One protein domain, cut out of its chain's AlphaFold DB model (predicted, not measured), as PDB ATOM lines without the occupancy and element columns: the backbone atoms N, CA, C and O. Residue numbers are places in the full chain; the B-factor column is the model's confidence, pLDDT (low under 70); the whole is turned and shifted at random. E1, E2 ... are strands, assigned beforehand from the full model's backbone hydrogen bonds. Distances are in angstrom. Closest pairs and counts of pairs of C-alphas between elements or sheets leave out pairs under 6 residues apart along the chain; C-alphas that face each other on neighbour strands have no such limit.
ATOM      1  N   ARG A 396      19.581  56.283  -2.205       43.97
ATOM      2  CA  ARG A 396      18.602  57.386  -2.211       43.97
ATOM      3  C   ARG A 396      17.314  56.970  -1.498       43.97
ATOM      4  O   ARG A 396      16.669  56.022  -1.951       43.97
ATOM      5  N   THR A 397      16.940  57.737  -0.477       40.06
ATOM      6  CA  THR A 397      15.683  57.672   0.288       40.06
ATOM      7  C   THR A 397      15.193  59.095   0.541       40.06
ATOM      8  O   THR A 397      15.961  59.930   1.010       40.06
ATOM      9  N   ASP A 398      13.941  59.389   0.192       38.81
ATOM     10  CA  ASP A 398      13.207  60.619   0.543       38.81
ATOM     11  C   ASP A 398      13.974  61.939   0.316       38.81
ATOM     12  O   ASP A 398      13.948  62.872   1.112       38.81
ATOM     13  N   GLY A 399      14.691  62.009  -0.810       39.22
ATOM     14  CA  GLY A 399      15.469  63.185  -1.222       39.22
ATOM     15  C   GLY A 399      16.884  63.275  -0.639       39.22
ATOM     16  O   GLY A 399      17.667  64.085  -1.127       39.22
ATOM     17  N   ARG A 400      17.245  62.415   0.321       38.41
ATOM     18  CA  ARG A 400      18.603  62.287   0.872       38.41
ATOM     19  C   ARG A 400      19.315  61.036   0.355       38.41
ATOM     20  O   ARG A 400      18.720  60.163  -0.282       38.41
ATOM     21  N   LEU A 401      20.616  60.976   0.616       43.84
ATOM     22  CA  LEU A 401      21.470  59.813   0.391       43.84
ATOM     23  C   LEU A 401      22.053  59.426   1.748       43.84
ATOM     24  O   LEU A 401      22.638  60.280   2.402       43.84
ATOM     25  N   VAL A 402      21.835  58.184   2.186       46.03
ATOM     26  CA  VAL A 402      22.107  57.774   3.574       46.03
ATOM     27  C   VAL A 402      23.090  56.606   3.624       46.03
ATOM     28  O   VAL A 402      22.907  55.587   2.948       46.03
ATOM     29  N   TYR A 403      24.114  56.736   4.470       43.72
ATOM     30  CA  TYR A 403      25.005  55.644   4.862       43.72
ATOM     31  C   TYR A 403      24.370  54.793   5.973       43.72
ATOM     32  O   TYR A 403      24.628  54.981   7.158       43.72
ATOM     33  N   GLY A 404      23.551  53.814   5.583       51.25
ATOM     34  CA  GLY A 404      23.176  52.721   6.482       51.25
ATOM     35  C   GLY A 404      24.300  51.686   6.587       51.25
ATOM     36  O   GLY A 404      24.762  51.181   5.559       51.25
ATOM     37  N   ASP A 405      24.698  51.313   7.805       67.75
ATOM     38  CA  ASP A 405      25.598  50.177   8.072       67.75
ATOM     39  C   ASP A 405      24.960  48.843   7.652       67.75
ATOM     40  O   ASP A 405      25.639  47.896   7.240       67.75
ATOM     41  N   VAL A 406      23.628  48.781   7.738       77.88
ATOM     42  CA  VAL A 406      22.802  47.667   7.270       77.88
ATOM     43  C   VAL A 406      21.686  48.227   6.392       77.88
ATOM     44  O   VAL A 406      20.813  48.947   6.879       77.88
ATOM     45  N   ALA A 407      21.704  47.889   5.101       82.56
ATOM     46  CA  ALA A 407      20.721  48.345   4.121       82.56
ATOM     47  C   ALA A 407      19.735  47.225   3.751       82.56
ATOM     48  O   ALA A 407      20.145  46.145   3.315       82.56
ATOM     49  N   VAL A 408      18.433  47.481   3.885       88.44
ATOM     50  CA  VAL A 408      17.353  46.559   3.498       88.44
ATOM     51  C   VAL A 408      16.935  46.842   2.063       88.44
ATOM     52  O   VAL A 408      16.570  47.967   1.732       88.44
ATOM     53  N   ARG A 409      16.982  45.823   1.200       87.19
ATOM     54  CA  ARG A 409      16.705  45.933  -0.239       87.19
ATOM     55  C   ARG A 409      15.528  45.043  -0.624       87.19
ATOM     56  O   ARG A 409      15.527  43.858  -0.298       87.19
ATOM     57  N   PHE A 410      14.555  45.604  -1.339       91.69
ATOM     58  CA  PHE A 410      13.332  44.915  -1.758       91.69
ATOM     59  C   PHE A 410      13.425  44.562  -3.246       91.69
ATOM     60  O   PHE A 410      13.405  45.460  -4.091       91.69
ATOM     61  N   VAL A 411      13.552  43.274  -3.575       87.69
ATOM     62  CA  VAL A 411      13.736  42.799  -4.960       87.69
ATOM     63  C   VAL A 411      12.768  41.688  -5.342       87.69
ATOM     64  O   VAL A 411      12.302  40.936  -4.488       87.69
ATOM     65  N   ASP A 412      12.497  41.539  -6.636       91.31
ATOM     66  CA  ASP A 412      11.824  40.353  -7.160       91.31
ATOM     67  C   ASP A 412      12.763  39.130  -7.244       91.31
ATOM     68  O   ASP A 412      13.968  39.199  -6.993       91.31
ATOM     69  N   THR A 413      12.215  37.980  -7.643       91.06
ATOM     70  CA  THR A 413      12.985  36.733  -7.828       91.06
ATOM     71  C   THR A 413      14.105  36.794  -8.883       91.06
ATOM     72  O   THR A 413      14.942  35.882  -8.909       91.06
ATOM     73  N   GLN A 414      14.144  37.830  -9.733       86.25
ATOM     74  CA  GLN A 414      15.197  38.082 -10.724       86.25
ATOM     75  C   GLN A 414      16.269  39.057 -10.205       86.25
ATOM     76  O   GLN A 414      17.365  39.093 -10.761       86.25
ATOM     77  N   GLY A 415      15.993  39.785  -9.119       78.12
ATOM     78  CA  GLY A 415      16.875  40.798  -8.537       78.12
ATOM     79  C   GLY A 415      16.511  42.235  -8.917       78.12
ATOM     80  O   GLY A 415      17.257  43.154  -8.581       78.12
ATOM     81  N   LYS A 416      15.383  42.461  -9.602       80.94
ATOM     82  CA  LYS A 416      14.919  43.814  -9.929       80.94
ATOM     83  C   LYS A 416      14.370  44.485  -8.671       80.94
ATOM     84  O   LYS A 416      13.532  43.913  -7.980       80.94
ATOM     85  N   MET A 417      14.815  45.710  -8.397       81.06
ATOM     86  CA  MET A 417      14.335  46.515  -7.269       81.06
ATOM     87  C   MET A 417      12.837  46.836  -7.416       81.06
ATOM     88  O   MET A 417      12.404  47.309  -8.467       81.06
ATOM     89  N   LEU A 418      12.059  46.578  -6.360       81.50
ATOM     90  CA  LEU A 418      10.601  46.772  -6.316       81.50
ATOM     91  C   LEU A 418      10.184  48.054  -5.589       81.50
ATOM     92  O   LEU A 418       9.205  48.683  -5.994       81.50
ATOM     93  N   LEU A 419      10.936  48.426  -4.549       79.88
ATOM     94  CA  LEU A 419      10.830  49.664  -3.772       79.88
ATOM     95  C   LEU A 419      12.242  50.178  -3.436       79.88
ATOM     96  O   LEU A 419      13.180  49.371  -3.430       79.88
ATOM     97  N   PRO A 420      12.418  51.479  -3.131       74.88
ATOM     98  CA  PRO A 420      13.687  52.005  -2.635       74.88
ATOM     99  C   PRO A 420      14.196  51.211  -1.428       74.88
ATOM    100  O   PRO A 420      13.447  50.919  -0.498       74.88
ATOM    101  N   ALA A 421      15.481  50.860  -1.451       74.12
ATOM    102  CA  ALA A 421      16.157  50.303  -0.285       74.12
ATOM    103  C   ALA A 421      16.242  51.342   0.846       74.12
ATOM    104  O   ALA A 421      16.378  52.529   0.561       74.12
ATOM    105  N   ILE A 422      16.209  50.891   2.101       75.56
ATOM    106  CA  ILE A 422      16.289  51.741   3.303       75.56
ATOM    107  C   ILE A 422      17.490  51.363   4.173       75.56
ATOM    108  O   ILE A 422      17.964  50.227   4.116       75.56
ATOM    109  N   ALA A 423      17.953  52.281   5.019       77.06
ATOM    110  CA  ALA A 423      18.780  51.917   6.164       77.06
ATOM    111  C   ALA A 423      17.909  51.245   7.244       77.06
ATOM    112  O   ALA A 423      16.764  51.635   7.460       77.06
ATOM    113  N   ALA A 424      18.445  50.221   7.907       75.62
ATOM    114  CA  ALA A 424      17.850  49.617   9.106       75.62
ATOM    115  C   ALA A 424      18.766  49.698  10.336       75.62
ATOM    116  O   ALA A 424      18.304  49.478  11.454       75.62
ATOM    117  N   VAL A 425      20.046  50.028  10.136       72.31
ATOM    118  CA  VAL A 425      20.950  50.509  11.185       72.31
ATOM    119  C   VAL A 425      21.795  51.640  10.607       72.31
ATOM    120  O   VAL A 425      22.328  51.510   9.503       72.31
ATOM    121  N   GLU A 426      21.911  52.724  11.365       64.44
ATOM    122  CA  GLU A 426      22.708  53.915  11.071       64.44
ATOM    123  C   GLU A 426      23.607  54.191  12.284       64.44
ATOM    124  O   GLU A 426      23.127  54.138  13.417       64.44
ATOM    125  N   ASN A 427      24.883  54.517  12.061       58.78
ATOM    126  CA  ASN A 427      25.858  54.850  13.111       58.78
ATOM    127  C   ASN A 427      26.102  53.724  14.141       58.78
ATOM    128  O   ASN A 427      26.243  53.987  15.337       58.78
ATOM    129  N   GLY A 428      26.164  52.466  13.692       55.06
ATOM    130  CA  GLY A 428      26.406  51.312  14.565       55.06
ATOM    131  C   GLY A 428      27.766  51.371  15.277       55.06
ATOM    132  O   GLY A 428      28.785  51.746  14.690       55.06
ATOM    133  N   GLY A 429      27.807  50.973  16.553       51.44
ATOM    134  CA  GLY A 429      28.997  51.076  17.391       51.44
ATOM    135  C   GLY A 429      30.164  50.244  16.858       51.44
ATOM    136  O   GLY A 429      30.072  49.020  16.717       51.44
ATOM    137  N   ILE A 430      31.299  50.904  16.596       47.59
ATOM    138  CA  ILE A 430      32.499  50.287  16.012       47.59
ATOM    139  C   ILE A 430      33.183  49.349  17.025       47.59
ATOM    140  O   ILE A 430      34.188  49.725  17.624       47.59
ATOM    141  N   LEU A 431      32.632  48.136  17.201       49.31
ATOM    142  CA  LEU A 431      33.320  46.834  17.359       49.31
ATOM    143  C   LEU A 431      32.425  45.691  17.895       49.31
ATOM    144  O   LEU A 431      32.923  44.567  17.983       49.31
ATOM    145  N   GLN A 432      31.151  45.914  18.260       60.25
ATOM    146  CA  GLN A 432      30.357  44.855  18.921       60.25
ATOM    147  C   GLN A 432      28.884  44.693  18.510       60.25
ATOM    148  O   GLN A 432      28.368  43.580  18.663       60.25
ATOM    149  N   ASP A 433      28.232  45.723  17.963       74.06
ATOM    150  CA  ASP A 433      26.801  45.681  17.622       74.06
ATOM    151  C   ASP A 433      26.477  44.747  16.450       74.06
ATOM    152  O   ASP A 433      27.333  44.398  15.631       74.06
ATOM    153  N   LYS A 434      25.222  44.289  16.390       84.06
ATOM    154  CA  LYS A 434      24.768  43.212  15.501       84.06
ATOM    155  C   LYS A 434      23.423  43.513  14.858       84.06
ATOM    156  O   LYS A 434      22.625  44.292  15.369       84.06
ATOM    157  N   PHE A 435      23.130  42.793  13.781       90.00
ATOM    158  CA  PHE A 435      21.798  42.727  13.189       90.00
ATOM    159  C   PHE A 435      21.378  41.278  12.914       90.00
ATOM    160  O   PHE A 435      22.219  40.382  12.778       90.00
ATOM    161  N   THR A 436      20.070  41.055  12.804       92.88
ATOM    162  CA  THR A 436      19.470  39.782  12.384       92.88
ATOM    163  C   THR A 436      18.131  40.014  11.685       92.88
ATOM    164  O   THR A 436      17.422  40.965  11.996       92.88
ATOM    165  N   THR A 437      17.751  39.151  10.748       95.00
ATOM    166  CA  THR A 437      16.450  39.220  10.069       95.00
ATOM    167  C   THR A 437      15.403  38.338  10.739       95.00
ATOM    168  O   THR A 437      15.658  37.159  10.995       95.00
ATOM    169  N   VAL A 438      14.193  38.864  10.909       94.75
ATOM    170  CA  VAL A 438      12.996  38.127  11.334       94.75
ATOM    171  C   VAL A 438      12.061  37.966  10.131       94.75
ATOM    172  O   VAL A 438      11.959  38.849   9.278       94.75
ATOM    173  N   ARG A 439      11.407  36.805  10.001       91.06
ATOM    174  CA  ARG A 439      10.462  36.553   8.900       91.06
ATOM    175  C   ARG A 439       9.123  37.242   9.203       91.06
ATOM    176  O   ARG A 439       8.584  36.981  10.277       91.06
ATOM    177  N   PRO A 440       8.554  38.046   8.286       92.12
ATOM    178  CA  PRO A 440       7.273  38.696   8.531       92.12
ATOM    179  C   PRO A 440       6.128  37.704   8.745       92.12
ATOM    180  O   PRO A 440       6.020  36.680   8.064       92.12
ATOM    181  N   SER A 441       5.228  38.064   9.658       85.56
ATOM    182  CA  SER A 441       3.892  37.475   9.775       85.56
ATOM    183  C   SER A 441       3.029  37.827   8.560       85.56
ATOM    184  O   SER A 441       3.121  38.943   8.052       85.56
ATOM    185  N   THR A 442       2.125  36.933   8.159       82.38
ATOM    186  CA  THR A 442       1.229  37.087   6.998       82.38
ATOM    187  C   THR A 442       0.084  38.089   7.243       82.38
ATOM    188  O   THR A 442      -1.090  37.720   7.242       82.38
ATOM    189  N   LYS A 443       0.417  39.363   7.492       75.06
ATOM    190  CA  LYS A 443      -0.532  40.488   7.571       75.06
ATOM    191  C   LYS A 443      -0.865  40.947   6.141       75.06
ATOM    192  O   LYS A 443       0.051  41.231   5.374       75.06
ATOM    193  N   ILE A 444      -2.151  41.000   5.780       71.50
ATOM    194  CA  ILE A 444      -2.640  41.334   4.415       71.50
ATOM    195  C   ILE A 444      -3.476  42.644   4.416       71.50
ATOM    196  O   ILE A 444      -4.015  43.080   3.403       71.50
ATOM    197  N   ASP A 445      -3.548  43.310   5.570       74.19
ATOM    198  CA  ASP A 445      -4.198  44.608   5.768       74.19
ATOM    199  C   ASP A 445      -3.416  45.757   5.088       74.19
ATOM    200  O   ASP A 445      -2.182  45.773   5.105       74.19
ATOM    201  N   THR A 446      -4.137  46.729   4.514       76.44
ATOM    202  CA  THR A 446      -3.586  47.876   3.761       76.44
ATOM    203  C   THR A 446      -2.540  48.674   4.536       76.44
ATOM    204  O   THR A 446      -1.592  49.176   3.937       76.44
ATOM    205  N   SER A 447      -2.668  48.777   5.860       79.44
ATOM    206  CA  SER A 447      -1.741  49.532   6.710       79.44
ATOM    207  C   SER A 447      -0.353  48.887   6.840       79.44
ATOM    208  O   SER A 447       0.604  49.587   7.186       79.44
ATOM    209  N   TYR A 448      -0.217  47.596   6.515       82.56
ATOM    210  CA  TYR A 448       1.053  46.858   6.527       82.56
ATOM    211  C   TYR A 448       1.669  46.673   5.136       82.56
ATOM    212  O   TYR A 448       2.791  46.172   5.035       82.56
ATOM    213  N   VAL A 449       0.986  47.096   4.069       87.50
ATOM    214  CA  VAL A 449       1.542  47.077   2.710       87.50
ATOM    215  C   VAL A 449       2.550  48.214   2.562       87.50
ATOM    216  O   VAL A 449       2.204  49.378   2.774       87.50
ATOM    217  N   ALA A 450       3.785  47.890   2.178       87.94
ATOM    218  CA  ALA A 450       4.764  48.916   1.829       87.94
ATOM    219  C   ALA A 450       4.542  49.406   0.393       87.94
ATOM    220  O   ALA A 450       4.307  48.610  -0.518       87.94
ATOM    221  N   THR A 451       4.654  50.712   0.192       85.81
ATOM    222  CA  THR A 451       4.509  51.401  -1.096       85.81
ATOM    223  C   THR A 451       5.733  52.285  -1.353       85.81
ATOM    224  O   THR A 451       6.668  52.317  -0.552       85.81
ATOM    225  N   LEU A 452       5.742  53.033  -2.462       76.31
ATOM    226  CA  LEU A 452       6.778  54.040  -2.726       76.31
ATOM    227  C   LEU A 452       6.800  55.174  -1.680       76.31
ATOM    228  O   LEU A 452       7.848  55.762  -1.453       76.31
ATOM    229  N   GLU A 453       5.655  55.457  -1.056       77.69
ATOM    230  CA  GLU A 453       5.428  56.594  -0.147       77.69
ATOM    231  C   GLU A 453       5.406  56.181   1.337       77.69
ATOM    232  O   GLU A 453       5.407  57.027   2.228       77.69
ATOM    233  N   ARG A 454       5.339  54.874   1.620       80.31
ATOM    234  CA  ARG A 454       5.166  54.312   2.967       80.31
ATOM    235  C   ARG A 454       5.951  53.014   3.089       80.31
ATOM    236  O   ARG A 454       5.523  51.989   2.565       80.31
ATOM    237  N   ASN A 455       7.053  53.017   3.833       81.88
ATOM    238  CA  ASN A 455       7.702  51.767   4.228       81.88
ATOM    239  C   ASN A 455       7.023  51.181   5.482       81.88
ATOM    240  O   ASN A 455       6.608  51.921   6.371       81.88
ATOM    241  N   THR A 456       6.907  49.855   5.549       86.44
ATOM    242  CA  THR A 456       6.324  49.106   6.681       86.44
ATOM    243  C   THR A 456       7.277  48.024   7.211       86.44
ATOM    244  O   THR A 456       6.849  47.056   7.833       86.44
ATOM    245  N   THR A 457       8.584  48.186   6.968       89.19
ATOM    246  CA  THR A 457       9.645  47.399   7.619       89.19
ATOM    247  C   THR A 457       9.665  47.712   9.115       89.19
ATOM    248  O   THR A 457       9.830  48.867   9.500       89.19
ATOM    249  N   GLU A 458       9.519  46.692   9.956       89.88
ATOM    250  CA  GLU A 458       9.598  46.822  11.416       89.88
ATOM    251  C   GLU A 458      11.064  46.590  11.855       89.88
ATOM    252  O   GLU A 458      11.694  45.619  11.424       89.88
ATOM    253  N   THR A 459      11.622  47.462  12.704       89.31
ATOM    254  CA  THR A 459      12.946  47.279  13.331       89.31
ATOM    255  C   THR A 459      12.833  47.311  14.855       89.31
ATOM    256  O   THR A 459      12.153  48.161  15.424       89.31
ATOM    257  N   GLU A 460      13.500  46.374  15.530       89.38
ATOM    258  CA  GLU A 460      13.488  46.249  16.993       89.38
ATOM    259  C   GLU A 460      14.922  46.126  17.517       89.38
ATOM    260  O   GLU A 460      15.638  45.188  17.164       89.38
ATOM    261  N   VAL A 461      15.357  47.065  18.361       87.81
ATOM    262  CA  VAL A 461      16.700  47.059  18.962       87.81
ATOM    263  C   VAL A 461      16.633  46.457  20.361       87.81
ATOM    264  O   VAL A 461      15.932  46.972  21.230       87.81
ATOM    265  N   GLN A 462      17.397  45.390  20.599       84.81
ATOM    266  CA  GLN A 462      17.550  44.779  21.920       84.81
ATOM    267  C   GLN A 462      19.003  44.892  22.390       84.81
ATOM    268  O   GLN A 462      19.915  44.406  21.719       84.81
ATOM    269  N   GLU A 463      19.231  45.491  23.560       81.94
ATOM    270  CA  GLU A 463      20.558  45.553  24.177       81.94
ATOM    271  C   GLU A 463      20.771  44.391  25.157       81.94
ATOM    272  O   GLU A 463      19.951  44.131  26.037       81.94
ATOM    273  N   ASN A 464      21.899  43.691  25.029       74.12
ATOM    274  CA  ASN A 464      22.313  42.641  25.953       74.12
ATOM    275  C   ASN A 464      23.796  42.795  26.310       74.12
ATOM    276  O   ASN A 464      24.673  42.506  25.499       74.12
ATOM    277  N   LYS A 465      24.076  43.191  27.561       74.12
ATOM    278  CA  LYS A 465      25.436  43.336  28.124       74.12
ATOM    279  C   LYS A 465      26.355  44.277  27.316       74.12
ATOM    280  O   LYS A 465      27.529  43.963  27.141       74.12
ATOM    281  N   GLY A 466      25.830  45.403  26.827       68.81
ATOM    282  CA  GLY A 466      26.590  46.366  26.017       68.81
ATOM    283  C   GLY A 466      26.774  45.972  24.545       68.81
ATOM    284  O   GLY A 466      27.594  46.572  23.860       68.81
ATOM    285  N   ILE A 467      26.032  44.969  24.058       73.94
ATOM    286  CA  ILE A 467      25.882  44.666  22.629       73.94
ATOM    287  C   ILE A 467      24.449  45.004  22.230       73.94
ATOM    288  O   ILE A 467      23.518  44.378  22.747       73.94
ATOM    289  N   GLN A 468      24.255  45.923  21.284       82.56
ATOM    290  CA  GLN A 468      22.957  46.109  20.644       82.56
ATOM    291  C   GLN A 468      22.769  45.081  19.525       82.56
ATOM    292  O   GLN A 468      23.704  44.709  18.811       82.56
ATOM    293  N   THR A 469      21.551  44.558  19.390       86.88
ATOM    294  CA  THR A 469      21.156  43.665  18.297       86.88
ATOM    295  C   THR A 469      19.862  44.165  17.672       86.88
ATOM    296  O   THR A 469      18.808  44.103  18.304       86.88
ATOM    297  N   THR A 470      19.937  44.632  16.425       88.81
ATOM    298  CA  THR A 470      18.769  45.088  15.665       88.81
ATOM    299  C   THR A 470      18.136  43.924  14.911       88.81
ATOM    300  O   THR A 470      18.734  43.351  13.996       88.81
ATOM    301  N   SER A 471      16.910  43.576  15.287       91.81
ATOM    302  CA  SER A 471      16.052  42.655  14.544       91.81
ATOM    303  C   SER A 471      15.319  43.411  13.438       91.81
ATOM    304  O   SER A 471      14.765  44.480  13.681       91.81
ATOM    305  N   ILE A 472      15.337  42.870  12.220       94.06
ATOM    306  CA  ILE A 472      14.836  43.524  11.004       94.06
ATOM    307  C   ILE A 472      13.750  42.653  10.368       94.06
ATOM    308  O   ILE A 472      14.029  41.528   9.945       94.06
ATOM    309  N   THR A 473      12.534  43.184  10.247       94.81
ATOM    310  CA  THR A 473      11.382  42.508   9.638       94.81
ATOM    311  C   THR A 473      10.927  43.274   8.399       94.81
ATOM    312  O   THR A 473      10.144  44.217   8.488       94.81
ATOM    313  N   ALA A 474      11.406  42.868   7.222       94.25
ATOM    314  CA  ALA A 474      10.870  43.350   5.951       94.25
ATOM    315  C   ALA A 474       9.371  42.994   5.828       94.25
ATOM    316  O   ALA A 474       8.964  41.943   6.325       94.25
ATOM    317  N   PRO A 475       8.542  43.832   5.182       93.25
ATOM    318  CA  PRO A 475       7.090  43.660   5.142       93.25
ATOM    319  C   PRO A 475       6.653  42.408   4.372       93.25
ATOM    320  O   PRO A 475       7.334  41.936   3.465       93.25
ATOM    321  N   TYR A 476       5.474  41.870   4.702       92.62
ATOM    322  CA  TYR A 476       4.936  40.692   4.008       92.62
ATOM    323  C   TYR A 476       4.456  40.996   2.581       92.62
ATOM    324  O   TYR A 476       4.553  40.134   1.705       92.62
ATOM    325  N   LEU A 477       3.941  42.207   2.345       92.50
ATOM    326  CA  LEU A 477       3.363  42.612   1.068       92.50
ATOM    327  C   LEU A 477       3.895  43.978   0.627       92.50
ATOM    328  O   LEU A 477       3.959  44.915   1.425       92.50
ATOM    329  N   LEU A 478       4.223  44.093  -0.658       91.50
ATOM    330  CA  LEU A 478       4.549  45.355  -1.324       91.50
ATOM    331  C   LEU A 478       3.474  45.702  -2.351       91.50
ATOM    332  O   LEU A 478       2.944  44.803  -3.009       91.50
ATOM    333  N   HIS A 479       3.257  46.994  -2.579       90.69
ATOM    334  CA  HIS A 479       2.668  47.530  -3.806       90.69
ATOM    335  C   HIS A 479       3.736  48.351  -4.536       90.69
ATOM    336  O   HIS A 479       4.273  49.321  -4.004       90.69
ATOM    337  N   SER A 480       4.118  47.900  -5.728       85.81
ATOM    338  CA  SER A 480       5.234  48.453  -6.501       85.81
ATOM    339  C   SER A 480       4.765  49.593  -7.422       85.81
ATOM    340  O   SER A 480       3.620  49.563  -7.876       85.81
ATOM    341  N   PRO A 481       5.636  50.555  -7.805       80.19
ATOM    342  CA  PRO A 481       5.296  51.626  -8.752       80.19
ATOM    343  C   PRO A 481       4.781  51.157 -10.125       80.19
ATOM    344  O   PRO A 481       4.222  51.952 -10.871       80.19
ATOM    345  N   ASN A 482       4.942  49.874 -10.473       80.56
ATOM    346  CA  ASN A 482       4.336  49.272 -11.666       80.56
ATOM    347  C   ASN A 482       2.849  48.878 -11.487       80.56
ATOM    348  O   ASN A 482       2.289  48.209 -12.356       80.56
ATOM    349  N   GLY A 483       2.228  49.233 -10.357       83.75
ATOM    350  CA  GLY A 483       0.835  48.938 -10.019       83.75
ATOM    351  C   GLY A 483       0.578  47.516  -9.506       83.75
ATOM    352  O   GLY A 483      -0.560  47.206  -9.145       83.75
ATOM    353  N   LYS A 484       1.597  46.647  -9.448       89.50
ATOM    354  CA  LYS A 484       1.459  45.251  -9.012       89.50
ATOM    355  C   LYS A 484       1.772  45.061  -7.529       89.50
ATOM    356  O   LYS A 484       2.635  45.731  -6.962       89.50
ATOM    357  N   TYR A 485       1.118  44.069  -6.931       91.94
ATOM    358  CA  TYR A 485       1.454  43.580  -5.595       91.94
ATOM    359  C   TYR A 485       2.505  42.465  -5.647       91.94
ATOM    360  O   TYR A 485       2.558  41.692  -6.606       91.94
ATOM    361  N   TYR A 486       3.309  42.356  -4.592       93.94
ATOM    362  CA  TYR A 486       4.348  41.335  -4.436       93.94
ATOM    363  C   TYR A 486       4.360  40.781  -3.005       93.94
ATOM    364  O   TYR A 486       4.212  41.541  -2.051       93.94
ATOM    365  N   VAL A 487       4.549  39.467  -2.856       94.06
ATOM    366  CA  VAL A 487       4.511  38.727  -1.579       94.06
ATOM    367  C   VAL A 487       5.921  38.316  -1.155       94.06
ATOM    368  O   VAL A 487       6.703  37.842  -1.983       94.06
ATOM    369  N   PHE A 488       6.252  38.481   0.129       95.31
ATOM    370  CA  PHE A 488       7.546  38.096   0.693       95.31
ATOM    371  C   PHE A 488       7.783  36.587   0.557       95.31
ATOM    372  O   PHE A 488       7.015  35.765   1.066       95.31
ATOM    373  N   LYS A 489       8.900  36.219  -0.073       94.50
ATOM    374  CA  LYS A 489       9.309  34.830  -0.290       94.50
ATOM    375  C   LYS A 489      10.326  34.397   0.767       94.50
ATOM    376  O   LYS A 489      10.051  33.512   1.587       94.50
ATOM    377  N   GLU A 490      11.491  35.041   0.751       94.81
ATOM    378  CA  GLU A 490      12.686  34.690   1.523       94.81
ATOM    379  C   GLU A 490      13.629  35.898   1.664       94.81
ATOM    380  O   GLU A 490      13.555  36.842   0.881       94.81
ATOM    381  N   TYR A 491      14.559  35.854   2.622       95.69
ATOM    382  CA  TYR A 491      15.759  36.695   2.558       95.69
ATOM    383  C   TYR A 491      16.855  35.933   1.810       95.69
ATOM    384  O   TYR A 491      17.080  34.752   2.091       95.69
ATOM    385  N   ALA A 492      17.562  36.591   0.891       92.19
ATOM    386  CA  ALA A 492      18.704  35.977   0.223       92.19
ATOM    387  C   ALA A 492      19.852  35.748   1.224       92.19
ATOM    388  O   ALA A 492      20.186  36.622   2.021       92.19
ATOM    389  N   GLN A 493      20.464  34.563   1.172       87.88
ATOM    390  CA  GLN A 493      21.544  34.148   2.085       87.88
ATOM    391  C   GLN A 493      22.944  34.256   1.457       87.88
ATOM    392  O   GLN A 493      23.911  33.713   1.987       87.88
ATOM    393  N   ASN A 494      23.052  34.881   0.284       83.12
ATOM    394  CA  ASN A 494      24.277  34.974  -0.497       83.12
ATOM    395  C   ASN A 494      24.263  36.187  -1.434       83.12
ATOM    396  O   ASN A 494      23.203  36.737  -1.737       83.12
ATOM    397  N   ASP A 495      25.438  36.529  -1.967       84.44
ATOM    398  CA  ASP A 495      25.686  37.670  -2.863       84.44
ATOM    399  C   ASP A 495      25.106  37.488  -4.287       84.44
ATOM    400  O   ASP A 495      25.701  37.866  -5.293       84.44
ATOM    401  N   ARG A 496      23.924  36.869  -4.397       78.94
ATOM    402  CA  ARG A 496      23.205  36.603  -5.654       78.94
ATOM    403  C   ARG A 496      22.715  37.882  -6.344       78.94
ATOM    404  O   ARG A 496      22.527  37.865  -7.559       78.94
ATOM    405  N   PHE A 497      22.472  38.943  -5.575       77.00
ATOM    406  CA  PHE A 497      21.875  40.197  -6.052       77.00
ATOM    407  C   PHE A 497      22.715  41.432  -5.699       77.00
ATOM    408  O   PHE A 497      22.839  42.337  -6.516       77.00
ATOM    409  N   TYR A 498      23.316  41.455  -4.505       76.19
ATOM    410  CA  TYR A 498      24.201  42.520  -4.024       76.19
ATOM    411  C   TYR A 498      25.382  41.902  -3.269       76.19
ATOM    412  O   TYR A 498      25.233  40.842  -2.662       76.19
ATOM    413  N   SER A 499      26.542  42.554  -3.273       74.75
ATOM    414  CA  SER A 499      27.698  42.138  -2.471       74.75
ATOM    415  C   SER A 499      27.427  42.256  -0.963       74.75
ATOM    416  O   SER A 499      26.603  43.066  -0.535       74.75
ATOM    417  N   ASN A 500      28.126  41.464  -0.145       76.69
ATOM    418  CA  ASN A 500      28.004  41.459   1.320       76.69
ATOM    419  C   ASN A 500      26.551  41.225   1.807       76.69
ATOM    420  O   ASN A 500      26.103  41.825   2.791       76.69
ATOM    421  N   THR A 501      25.801  40.369   1.103       83.75
ATOM    422  CA  THR A 501      24.407  40.033   1.424       83.75
ATOM    423  C   THR A 501      24.349  39.079   2.613       83.75
ATOM    424  O   THR A 501      24.948  38.003   2.600       83.75
ATOM    425  N   LYS A 502      23.619  39.471   3.660       86.62
ATOM    426  CA  LYS A 502      23.602  38.800   4.965       86.62
ATOM    427  C   LYS A 502      22.220  38.864   5.608       86.62
ATOM    428  O   LYS A 502      21.572  39.903   5.613       86.62
ATOM    429  N   THR A 503      21.817  37.764   6.241       90.31
ATOM    430  CA  THR A 503      20.624  37.690   7.107       90.31
ATOM    431  C   THR A 503      20.930  37.986   8.577       90.31
ATOM    432  O   THR A 503      20.020  38.213   9.364       90.31
ATOM    433  N   SER A 504      22.202  37.978   8.976       89.69
ATOM    434  CA  SER A 504      22.664  38.421  10.295       89.69
ATOM    435  C   SER A 504      24.174  38.667  10.287       89.69
ATOM    436  O   SER A 504      24.881  38.222   9.375       89.69
ATOM    437  N   GLY A 505      24.681  39.359  11.305       84.56
ATOM    438  CA  GLY A 505      26.116  39.528  11.522       84.56
ATOM    439  C   GLY A 505      26.451  40.635  12.516       84.56
ATOM    440  O   GLY A 505      25.573  41.368  12.967       84.56
ATOM    441  N   THR A 506      27.738  40.763  12.839       77.56
ATOM    442  CA  THR A 506      28.289  41.972  13.469       77.56
ATOM    443  C   THR A 506      28.321  43.107  12.446       77.56
ATOM    444  O   THR A 506      28.597  42.871  11.266       77.56
ATOM    445  N   ILE A 507      28.069  44.329  12.900       70.25
ATOM    446  CA  ILE A 507      28.219  45.550  12.111       70.25
ATOM    447  C   ILE A 507      29.714  45.849  11.914       70.25
ATOM    448  O   ILE A 507      30.548  45.576  12.779       70.25
ATOM    449  N   THR A 508      30.073  46.349  10.731       62.25
ATOM    450  CA  THR A 508      31.459  46.627  10.324       62.25
ATOM    451  C   THR A 508      31.490  47.819   9.372       62.25
ATOM    452  O   THR A 508      30.486  48.090   8.728       62.25
ATOM    453  N   ARG A 509      32.666  48.433   9.166       55.62
ATOM    454  CA  ARG A 509      32.885  49.526   8.189       55.62
ATOM    455  C   ARG A 509      32.472  49.233   6.731       55.62
ATOM    456  O   ARG A 509      32.528  50.144   5.913       55.62
ATOM    457  N   ALA A 510      32.120  47.997   6.381       56.66
ATOM    458  CA  ALA A 510      31.560  47.649   5.078       56.66
ATOM    459  C   ALA A 510      30.061  47.336   5.217       56.66
ATOM    460  O   ALA A 510      29.704  46.352   5.877       56.66
ATOM    461  N   GLN A 511      29.213  48.141   4.560       69.44
ATOM    462  CA  GLN A 511      27.749  48.015   4.578       69.44
ATOM    463  C   GLN A 511      27.300  46.577   4.299       69.44
ATOM    464  O   GLN A 511      27.653  45.997   3.267       69.44
ATOM    465  N   ALA A 512      26.486  46.017   5.193       79.12
ATOM    466  CA  ALA A 512      25.827  44.733   4.992       79.12
ATOM    467  C   ALA A 512      24.475  44.910   4.285       79.12
ATOM    468  O   ALA A 512      23.744  45.866   4.544       79.12
ATOM    469  N   ASN A 513      24.117  43.964   3.416       85.50
ATOM    470  CA  ASN A 513      22.887  44.031   2.629       85.50
ATOM    471  C   ASN A 513      21.873  42.965   3.069       85.50
ATOM    472  O   ASN A 513      22.078  41.769   2.871       85.50
ATOM    473  N   VAL A 514      20.747  43.398   3.635       91.81
ATOM    474  CA  VAL A 514      19.590  42.546   3.944       91.81
ATOM    475  C   VAL A 514      18.676  42.538   2.723       91.81
ATOM    476  O   VAL A 514      17.926  43.478   2.481       91.81
ATOM    477  N   VAL A 515      18.746  41.486   1.911       92.81
ATOM    478  CA  VAL A 515      18.007  41.427   0.641       92.81
ATOM    479  C   VAL A 515      16.738  40.597   0.816       92.81
ATOM    480  O   VAL A 515      16.795  39.369   0.882       92.81
ATOM    481  N   ALA A 516      15.594  41.271   0.895       95.75
ATOM    482  CA  ALA A 516      14.273  40.657   0.939       95.75
ATOM    483  C   ALA A 516      13.782  40.385  -0.492       95.75
ATOM    484  O   ALA A 516      13.654  41.303  -1.307       95.75
ATOM    485  N   VAL A 517      13.527  39.112  -0.792       95.88
ATOM    486  CA  VAL A 517      13.112  38.615  -2.107       95.88
ATOM    487  C   VAL A 517      11.608  38.378  -2.105       95.88
ATOM    488  O   VAL A 517      11.072  37.710  -1.217       95.88
ATOM    489  N   TYR A 518      10.936  38.878  -3.135       96.00
ATOM    490  CA  TYR A 518       9.494  38.793  -3.309       96.00
ATOM    491  C   TYR A 518       9.132  38.102  -4.626       96.00
ATOM    492  O   TYR A 518       9.903  38.087  -5.588       96.00
ATOM    493  N   GLU A 519       7.924  37.549  -4.685       95.06
ATOM    494  CA  GLU A 519       7.310  37.051  -5.917       95.06
ATOM    495  C   GLU A 519       5.998  37.780  -6.217       95.06
ATOM    496  O   GLU A 519       5.370  38.338  -5.320       95.06
ATOM    497  N   GLU A 520       5.613  37.844  -7.494       93.50
ATOM    498  CA  GLU A 520       4.411  38.570  -7.915       93.50
ATOM    499  C   GLU A 520       3.156  37.950  -7.284       93.50
ATOM    500  O   GLU A 520       2.968  36.728  -7.309       93.50
ATOM    501  N   ALA A 521       2.315  38.801  -6.695       92.00
ATOM    502  CA  ALA A 521       1.108  38.383  -6.004       92.00
ATOM    503  C   ALA A 521       0.131  37.675  -6.950       92.00
ATOM    504  O   ALA A 521      -0.056  38.065  -8.104       92.00
TER     505      ALA A 521
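This is residues 396 to 521 of the 1072 residues of the protein "Mucin 5B" of Streptococcus mitis (UniProt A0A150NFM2). Two sheets partly face to face make a sandwich, with strands nearly aligned but sheet planes 33 degrees apart: E3, E2, E10, E8 and E7 form a sheet curled like part of a barrel, and E5, E6, E4 and E9 form a less curled one. The turns at Lys 465, between E5 and E6, and Gly 483, between E7 and E8, mark the far ends of the length, while the short E1 lies away from the mean of the C-alphas. The printed part has 126 residues with ten named strands, E1 to E10 in chain order, and no named helix; both sheets are mixed. The class is all strand, though under half of the residues are in named elements. The whole is compact, with a radius of gyration of the C-alphas of 14.2 A and spans of 43 by 29 by 27 A.

The largest sheet runs E3, residues 417 to 425, E2, residues 406 to 412, E10, residues 512 to 520, E8, residues 485 to 491, and E7, residues 477 to 479, and is strongly twisted. E2 and E10 are parallel at 21 degrees, with N 409 and O 514 within hydrogen-bond range at 2.8 A. E2 and E3 form an antiparallel hairpin, with N 408 and O 422 at 2.8 A. E10 and E8 are antiparallel, with N 487 and O 519 at 2.8 A; in the hairpin of E7 and E8, N 478 and O 486 are 2.9 A apart. The second sheet runs E5, residues 458 to 464, E6, residues 467 to 473, E4, residues 434 to 437, and E9, residues 504 to 506. In the hairpin of E5 and E6, N 471 and O 460 are 2.8 A apart; the parallel E6 and E4 have N 472 and O 436 at 2.8 A, and the antiparallel E4 and E9 have N 435 and O 505 at 2.9 A. Between the sheets, the closest C-alphas of E3 and E6 are those of Ala 424 and Ile 472, 7.1 A apart. E1, residues 400 to 402, pairs with no named strand.

E1 begins at C-alpha 400, (18.603, 62.287, 0.872). E10 is 25.8 A long and ends at C-alpha 520, (4.411, 38.570, -7.915). E3, 20.0 A long, bends by 58 degrees at residue 420. E5 measures 19.8 A, E2 and E6 19.6 A each, and E8 17.8 A; E4 measures 10.7 A, E9 7.4 A, E7 7.0 A and E1 6.3 A.

The C-alphas of Lys 465 and Gly 483, the two farthest apart, are 45.7 A apart. The printed part has no cut. The links E4 to E5 and E8 to E9 are long. Mean pLDDT of the printed part is 79.6; residues 396 to 405, 426 to 432, 466 and 508 to 511 are under 70.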